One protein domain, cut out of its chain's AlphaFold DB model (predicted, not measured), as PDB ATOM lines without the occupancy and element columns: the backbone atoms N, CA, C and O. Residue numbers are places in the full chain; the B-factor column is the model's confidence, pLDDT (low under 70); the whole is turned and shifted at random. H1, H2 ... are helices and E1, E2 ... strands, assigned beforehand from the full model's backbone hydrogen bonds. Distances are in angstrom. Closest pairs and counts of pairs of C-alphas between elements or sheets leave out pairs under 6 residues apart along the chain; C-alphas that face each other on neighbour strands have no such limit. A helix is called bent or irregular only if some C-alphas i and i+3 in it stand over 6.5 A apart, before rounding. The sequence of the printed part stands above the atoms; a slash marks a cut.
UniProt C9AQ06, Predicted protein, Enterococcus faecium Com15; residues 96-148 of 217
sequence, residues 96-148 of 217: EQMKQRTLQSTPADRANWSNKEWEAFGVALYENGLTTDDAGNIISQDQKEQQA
ATOM      1  N   GLU A  96     143.022 317.462 325.491       93.19
ATOM      2  CA  GLU A  96     142.866 317.758 324.058       93.19
ATOM      3  C   GLU A  96     143.425 316.656 323.138       93.19
ATOM      4  O   GLU A  96     142.819 316.333 322.120       93.19
ATOM      5  N   GLN A  97     144.552 316.035 323.502       94.50
ATOM      6  CA  GLN A  97     145.126 314.909 322.752       94.50
ATOM      7  C   GLN A  97     144.231 313.670 322.875       94.50
ATOM      8  O   GLN A  97     143.965 313.010 321.873       94.50
ATOM      9  N   MET A  98     143.702 313.406 324.076       94.00
ATOM     10  CA  MET A  98     142.740 312.330 324.316       94.00
ATOM     11  C   MET A  98     141.466 312.526 323.477       94.00
ATOM     12  O   MET A  98     141.060 311.596 322.782       94.00
ATOM     13  N   LYS A  99     140.884 313.738 323.445       94.44
ATOM     14  CA  LYS A  99     139.739 314.073 322.573       94.44
ATOM     15  C   LYS A  99     140.020 313.721 321.108       94.44
ATOM     16  O   LYS A  99     139.270 312.954 320.511       94.44
ATOM     17  N   GLN A 100     141.141 314.186 320.552       95.00
ATOM     18  CA  GLN A 100     141.513 313.899 319.158       95.00
ATOM     19  C   GLN A 100     141.738 312.399 318.899       95.00
ATOM     20  O   GLN A 100     141.279 311.864 317.890       95.00
ATOM     21  N   ARG A 101     142.383 311.690 319.832       94.75
ATOM     22  CA  ARG A 101     142.629 310.243 319.745       94.75
ATOM     23  C   ARG A 101     141.329 309.433 319.785       94.75
ATOM     24  O   ARG A 101     141.190 308.463 319.045       94.75
ATOM     25  N   THR A 102     140.365 309.821 320.622       95.06
ATOM     26  CA  THR A 102     139.079 309.110 320.749       95.06
ATOM     27  C   THR A 102     138.212 309.202 319.487       95.06
ATOM     28  O   THR A 102     137.505 308.244 319.182       95.06
ATOM     29  N   LEU A 103     138.320 310.273 318.691       95.31
ATOM     30  CA  LEU A 103     137.639 310.380 317.390       95.31
ATOM     31  C   LEU A 103     138.171 309.405 316.327       95.31
ATOM     32  O   LEU A 103     137.451 309.085 315.390       95.31
ATOM     33  N   GLN A 104     139.401 308.903 316.473       93.50
ATOM     34  CA  GLN A 104     139.994 307.914 315.559       93.50
ATOM     35  C   GLN A 104     139.686 306.458 315.967       93.50
ATOM     36  O   GLN A 104     140.250 305.522 315.403       93.50
ATOM     37  N   SER A 105     138.826 306.249 316.970       92.56
ATOM     38  CA  SER A 105     138.540 304.924 317.532       92.56
ATOM     39  C   SER A 105     137.490 304.130 316.758       92.56
ATOM     40  O   SER A 105     136.454 304.651 316.332       92.56
ATOM     41  N   THR A 106     137.704 302.820 316.672       92.44
ATOM     42  CA  THR A 106     136.693 301.867 316.203       92.44
ATOM     43  C   THR A 106     135.778 301.424 317.356       92.44
ATOM     44  O   THR A 106     136.137 301.565 318.530       92.44
ATOM     45  N   PRO A 107     134.604 300.826 317.070       93.25
ATOM     46  CA  PRO A 107     133.761 300.211 318.100       93.25
ATOM     47  C   PRO A 107     134.471 299.157 318.960       93.25
ATOM     48  O   PRO A 107     134.133 299.016 320.134       93.25
ATOM     49  N   ALA A 108     135.470 298.454 318.413       91.75
ATOM     50  CA  ALA A 108     136.228 297.443 319.146       91.75
ATOM     51  C   ALA A 108     137.152 298.058 320.214       91.75
ATOM     52  O   ALA A 108     137.234 297.536 321.327       91.75
ATOM     53  N   ASP A 109     137.796 299.189 319.911       90.38
ATOM     54  CA  ASP A 109     138.741 299.853 320.824       90.38
ATOM     55  C   ASP A 109     138.048 300.361 322.098       90.38
ATOM     56  O   ASP A 109     138.621 300.348 323.188       90.38
ATOM     57  N   ARG A 110     136.781 300.768 321.965       92.31
ATOM     58  CA  ARG A 110     135.987 301.370 323.044       92.31
ATOM     59  C   ARG A 110     135.504 300.383 324.104       92.31
ATOM     60  O   ARG A 110     135.080 300.809 325.176       92.31
ATOM     61  N   ALA A 111     135.603 299.077 323.854       91.75
ATOM     62  CA  ALA A 111     135.153 298.045 324.789       91.75
ATOM     63  C   ALA A 111     135.905 298.057 326.137       91.75
ATOM     64  O   ALA A 111     135.354 297.610 327.140       91.75
ATOM     65  N   ASN A 112     137.142 298.571 326.166       92.06
ATOM     66  CA  ASN A 112     138.013 298.577 327.350       92.06
ATOM     67  C   ASN A 112     138.377 299.991 327.840       92.06
ATOM     68  O   ASN A 112     139.323 300.150 328.612       92.06
ATOM     69  N   TRP A 113     137.664 301.022 327.382       93.81
ATOM     70  CA  TRP A 113     137.932 302.408 327.765       93.81
ATOM     71  C   TRP A 113     137.566 302.718 329.215       93.81
ATOM     72  O   TRP A 113     136.518 302.317 329.725       93.81
ATOM     73  N   SER A 114     138.416 303.518 329.851       94.88
ATOM     74  CA  SER A 114     138.147 304.159 331.131       94.88
ATOM     75  C   SER A 114     137.092 305.264 331.003       94.88
ATOM     76  O   SER A 114     136.862 305.826 329.930       94.88
ATOM     77  N   ASN A 115     136.483 305.649 332.128       94.69
ATOM     78  CA  ASN A 115     135.489 306.728 332.161       94.69
ATOM     79  C   ASN A 115     136.030 308.053 331.588       94.69
ATOM     80  O   ASN A 115     135.298 308.760 330.906       94.69
ATOM     81  N   LYS A 116     137.318 308.363 331.810       94.75
ATOM     82  CA  LYS A 116     137.965 309.589 331.312       94.75
ATOM     83  C   LYS A 116     138.017 309.627 329.778       94.75
ATOM     84  O   LYS A 116     137.838 310.685 329.182       94.75
ATOM     85  N   GLU A 117     138.220 308.476 329.139       95.12
ATOM     86  CA  GLU A 117     138.222 308.349 327.675       95.12
ATOM     87  C   GLU A 117     136.803 308.456 327.104       95.12
ATOM     88  O   GLU A 117     136.612 309.108 326.081       95.12
ATOM     89  N   TRP A 118     135.797 307.907 327.793       95.81
ATOM     90  CA  TRP A 118     134.386 308.101 327.437       95.81
ATOM     91  C   TRP A 118     133.927 309.559 327.571       95.81
ATOM     92  O   TRP A 118     133.217 310.054 326.696       95.81
ATOM     93  N   GLU A 119     134.357 310.266 328.619       95.81
ATOM     94  CA  GLU A 119     134.109 311.705 328.784       95.81
ATOM     95  C   GLU A 119     134.769 312.517 327.662       95.81
ATOM     96  O   GLU A 119     134.109 313.343 327.032       95.81
ATOM     97  N   ALA A 120     136.049 312.260 327.367       96.06
ATOM     98  CA  ALA A 120     136.756 312.910 326.264       96.06
ATOM     99  C   ALA A 120     136.094 312.626 324.906       96.06
ATOM    100  O   ALA A 120     135.920 313.546 324.113       96.06
ATOM    101  N   PHE A 121     135.654 311.391 324.657       96.81
ATOM    102  CA  PHE A 121     134.941 311.024 323.436       96.81
ATOM    103  C   PHE A 121     133.600 311.746 323.300       96.81
ATOM    104  O   PHE A 121     133.315 312.304 322.245       96.81
ATOM    105  N   GLY A 122     132.795 311.797 324.367       95.50
ATOM    106  CA  GLY A 122     131.516 312.510 324.362       95.50
ATOM    107  C   GLY A 122     131.672 314.006 324.074       95.50
ATOM    108  O   GLY A 122     130.928 314.558 323.263       95.50
ATOM    109  N   VAL A 123     132.677 314.650 324.679       96.94
ATOM    110  CA  VAL A 123     133.005 316.060 324.401       96.94
ATOM    111  C   VAL A 123     133.526 316.236 322.975       96.94
ATOM    112  O   VAL A 123     133.072 317.141 322.279       96.94
ATOM    113  N   ALA A 124     134.418 315.361 322.503       96.38
ATOM    114  CA  ALA A 124     134.968 315.435 321.152       96.38
ATOM    115  C   ALA A 124     133.893 315.252 320.069       96.38
ATOM    116  O   ALA A 124     133.911 315.969 319.070       96.38
ATOM    117  N   LEU A 125     132.931 314.343 320.269       96.69
ATOM    118  CA  LEU A 125     131.776 314.197 319.383       96.69
ATOM    119  C   LEU A 125     130.956 315.495 319.337       96.69
ATOM    120  O   LEU A 125     130.719 316.031 318.255       96.69
ATOM    121  N   TYR A 126     130.590 316.033 320.505       94.25
ATOM    122  CA  TYR A 126     129.784 317.251 320.616       94.25
ATOM    123  C   TYR A 126     130.458 318.477 319.977       94.25
ATOM    124  O   TYR A 126     129.827 319.180 319.191       94.25
ATOM    125  N   GLU A 127     131.746 318.710 320.253       94.56
ATOM    126  CA  GLU A 127     132.519 319.826 319.679       94.56
ATOM    127  C   GLU A 127     132.602 319.780 318.142       94.56
ATOM    128  O   GLU A 127     132.755 320.824 317.511       94.56
ATOM    129  N   ASN A 128     132.481 318.592 317.537       94.56
ATOM    130  CA  ASN A 128     132.580 318.389 316.089       94.56
ATOM    131  C   ASN A 128     131.216 318.175 315.398       94.56
ATOM    132  O   ASN A 128     131.186 317.906 314.199       94.56
ATOM    133  N   GLY A 129     130.086 318.281 316.114       93.44
ATOM    134  CA  GLY A 129     128.750 318.015 315.548       93.44
ATOM    135  C   GLY A 129     128.523 316.546 315.157       93.44
ATOM    136  O   GLY A 129     127.727 316.236 314.266       93.44
ATOM    137  N   LEU A 130     129.261 315.640 315.800       95.44
ATOM    138  CA  LEU A 130     129.235 314.204 315.554       95.44
ATOM    139  C   LEU A 130     128.410 313.482 316.622       95.44
ATOM    140  O   LEU A 130     128.161 313.965 317.726       95.44
ATOM    141  N   THR A 131     127.992 312.274 316.285       94.38
ATOM    142  CA  THR A 131     127.253 311.360 317.148       94.38
ATOM    143  C   THR A 131     127.581 309.924 316.740       94.38
ATOM    144  O   THR A 131     128.437 309.687 315.887       94.38
ATOM    145  N   THR A 132     126.911 308.957 317.353       93.00
ATOM    146  CA  THR A 132     127.142 307.532 317.116       93.00
ATOM    147  C   THR A 132     125.879 306.870 316.567       93.00
ATOM    148  O   THR A 132     124.777 307.170 317.047       93.00
ATOM    149  N   ASP A 133     126.033 305.987 315.577       91.50
ATOM    150  CA  ASP A 133     124.976 305.087 315.096       91.50
ATOM    151  C   ASP A 133     124.773 303.873 316.033       91.50
ATOM    152  O   ASP A 133     125.506 303.689 317.011       91.50
ATOM    153  N   ASP A 134     123.779 303.032 315.737       88.75
ATOM    154  CA  ASP A 134     123.445 301.846 316.544       88.75
ATOM    155  C   ASP A 134     124.523 300.741 316.502       88.75
ATOM    156  O   ASP A 134     124.578 299.890 317.391       88.75
ATOM    157  N   ALA A 135     125.403 300.752 315.496       89.00
ATOM    158  CA  ALA A 135     126.550 299.850 315.372       89.00
ATOM    159  C   ALA A 135     127.824 300.411 316.041       89.00
ATOM    160  O   ALA A 135     128.860 299.743 316.084       89.00
ATOM    161  N   GLY A 136     127.759 301.629 316.584       90.31
ATOM    162  CA  GLY A 136     128.882 302.317 317.199       90.31
ATOM    163  C   GLY A 136     129.688 303.204 316.242       90.31
ATOM    164  O   GLY A 136     130.658 303.812 316.683       90.31
ATOM    165  N   ASN A 137     129.376 303.314 314.955       92.81
ATOM    166  CA  ASN A 137     130.176 304.145 314.053       92.81
ATOM    167  C   ASN A 137     129.936 305.634 314.318       92.81
ATOM    168  O   ASN A 137     128.827 306.051 314.652       92.81
ATOM    169  N   ILE A 138     130.990 306.433 314.161       94.31
ATOM    170  CA  ILE A 138     130.912 307.889 314.284       94.31
ATOM    171  C   ILE A 138     130.288 308.440 312.999       94.31
ATOM    172  O   ILE A 138     130.798 308.193 311.908       94.31
ATOM    173  N   ILE A 139     129.195 309.184 313.141       93.25
ATOM    174  CA  ILE A 139     128.428 309.798 312.052       93.25
ATOM    175  C   ILE A 139     128.135 311.268 312.377       93.25
ATOM    176  O   ILE A 139     128.176 311.673 313.540       93.25
ATOM    177  N   SER A 140     127.813 312.082 311.375       94.19
ATOM    178  CA  SER A 140     127.358 313.459 311.614       94.19
ATOM    179  C   SER A 140     125.953 313.480 312.219       94.19
ATOM    180  O   SER A 140     125.133 312.608 311.915       94.19
ATOM    181  N   GLN A 141     125.633 314.499 313.022       88.44
ATOM    182  CA  GLN A 141     124.283 314.655 313.577       88.44
ATOM    183  C   GLN A 141     123.203 314.674 312.475       88.44
ATOM    184  O   GLN A 141     122.233 313.925 312.573       88.44
ATOM    185  N   ASP A 142     123.431 315.398 311.374       87.56
ATOM    186  CA  ASP A 142     122.531 315.439 310.209       87.56
ATOM    187  C   ASP A 142     122.241 314.045 309.617       87.56
ATOM    188  O   ASP A 142     121.126 313.764 309.176       87.56
ATOM    189  N   GLN A 143     123.229 313.139 309.615       84.94
ATOM    190  CA  GLN A 143     123.055 311.770 309.114       84.94
ATOM    191  C   GLN A 143     122.159 310.952 310.050       84.94
ATOM    192  O   GLN A 143     121.312 310.190 309.584       84.94
ATOM    193  N   LYS A 144     122.298 311.146 311.368       86.56
ATOM    194  CA  LYS A 144     121.421 310.520 312.365       86.56
ATOM    195  C   LYS A 144     119.994 311.055 312.269       86.56
ATOM    196  O   LYS A 144     119.044 310.282 312.368       86.56
ATOM    197  N   GLU A 145     119.835 312.350 312.018       82.75
ATOM    198  CA  GLU A 145     118.525 312.971 311.816       82.75
ATOM    199  C   GLU A 145     117.852 312.493 310.521       82.75
ATOM    200  O   GLU A 145     116.652 312.243 310.533       82.75
ATOM    201  N   GLN A 146     118.594 312.234 309.437       74.75
ATOM    202  CA  GLN A 146     118.043 311.604 308.223       74.75
ATOM    203  C   GLN A 146     117.601 310.144 308.452       74.75
ATOM    204  O   GLN A 146     116.548 309.724 307.959       74.75
ATOM    205  N   GLN A 147     118.361 309.375 309.242       70.69
ATOM    206  CA  GLN A 147     117.981 308.016 309.650       70.69
ATOM    207  C   GLN A 147     116.727 308.019 310.546       70.69
ATOM    208  O   GLN A 147     115.832 307.198 310.353       70.69
ATOM    209  N   ALA A 148     116.616 308.975 311.474       67.50
ATOM    210  CA  ALA A 148     115.449 309.138 312.342       67.50
ATOM    211  C   ALA A 148     114.213 309.681 311.598       67.50
ATOM    212  O   ALA A 148     113.102 309.197 311.815       67.50
TER     213      ALA A 148
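What this domain is: This is residues 96 to 148 of the 217 residues of the protein "Predicted protein" of Enterococcus faecium Com15 (UniProt C9AQ06). Two helices, H1 and H3, cross near one end of the domain; a small strand hairpin, E1 and E2, follows beyond the last turns of H3, and a further helix, H4, makes the opposite end. Between H1 and H3 the chain loops away from both through the short H2. The printed part has 53 residues, with four named helices and two named strands in the order H1, H2, H3, E1, E2, H4; the sheet, E1 - E2, is antiparallel and the class is mostly helix. It is compact, with a radius of gyration of the C-alphas of 11.0 A and spans of 31 by 22 by 16 A.

Where its parts are: Find C-alpha 96 at (142.866, 317.758, 324.058); from there H1 runs through residues 96 to 103, 11.2 A. H2, residues 109 to 112, is only just irregular: C-alphas 109 and 112 are 6.7 A apart. H3, residues 115 to 127, starts at (135.489, 306.728, 332.161) and covers 18.3 A. E1 is residues 130 to 132, 7.2 A, and E2 residues 138 to 140, 7.1 A. H4, residues 141 to 148, 10.5 A, ends at (115.449, 309.138, 312.342).

How they stand to each other: Look first at H1 and H3, which touch about perpendicular at 82 degrees; their closest C-alphas, Lys 99 and Ala 120, are 4.9 A apart. H2 is apart from H1, and only just from H3, at 8.2 A. The closest C-alphas of H3 and E1, Leu 125 and Thr 131, are 5.8 A apart. In the hairpin E1 and E2, N 131 and O 139 are 2.8 A apart, within hydrogen-bond range. The closest C-alphas of E1 and H4, Leu 130 and Gln 141, are 5.4 A apart. H3 and H4 are apart. Each O i to N i+4 pair is within hydrogen-bond range in H1, H3 and H4; H2 is too short for one.

The domain as a whole: The C-alphas farthest apart, Gln 97 and Ala 148, are 32.0 A apart. The printed part has no cut, and the links between its named elements are tight. Mean pLDDT of the printed part is 91.8; look for low confidence at residue 148, under 70.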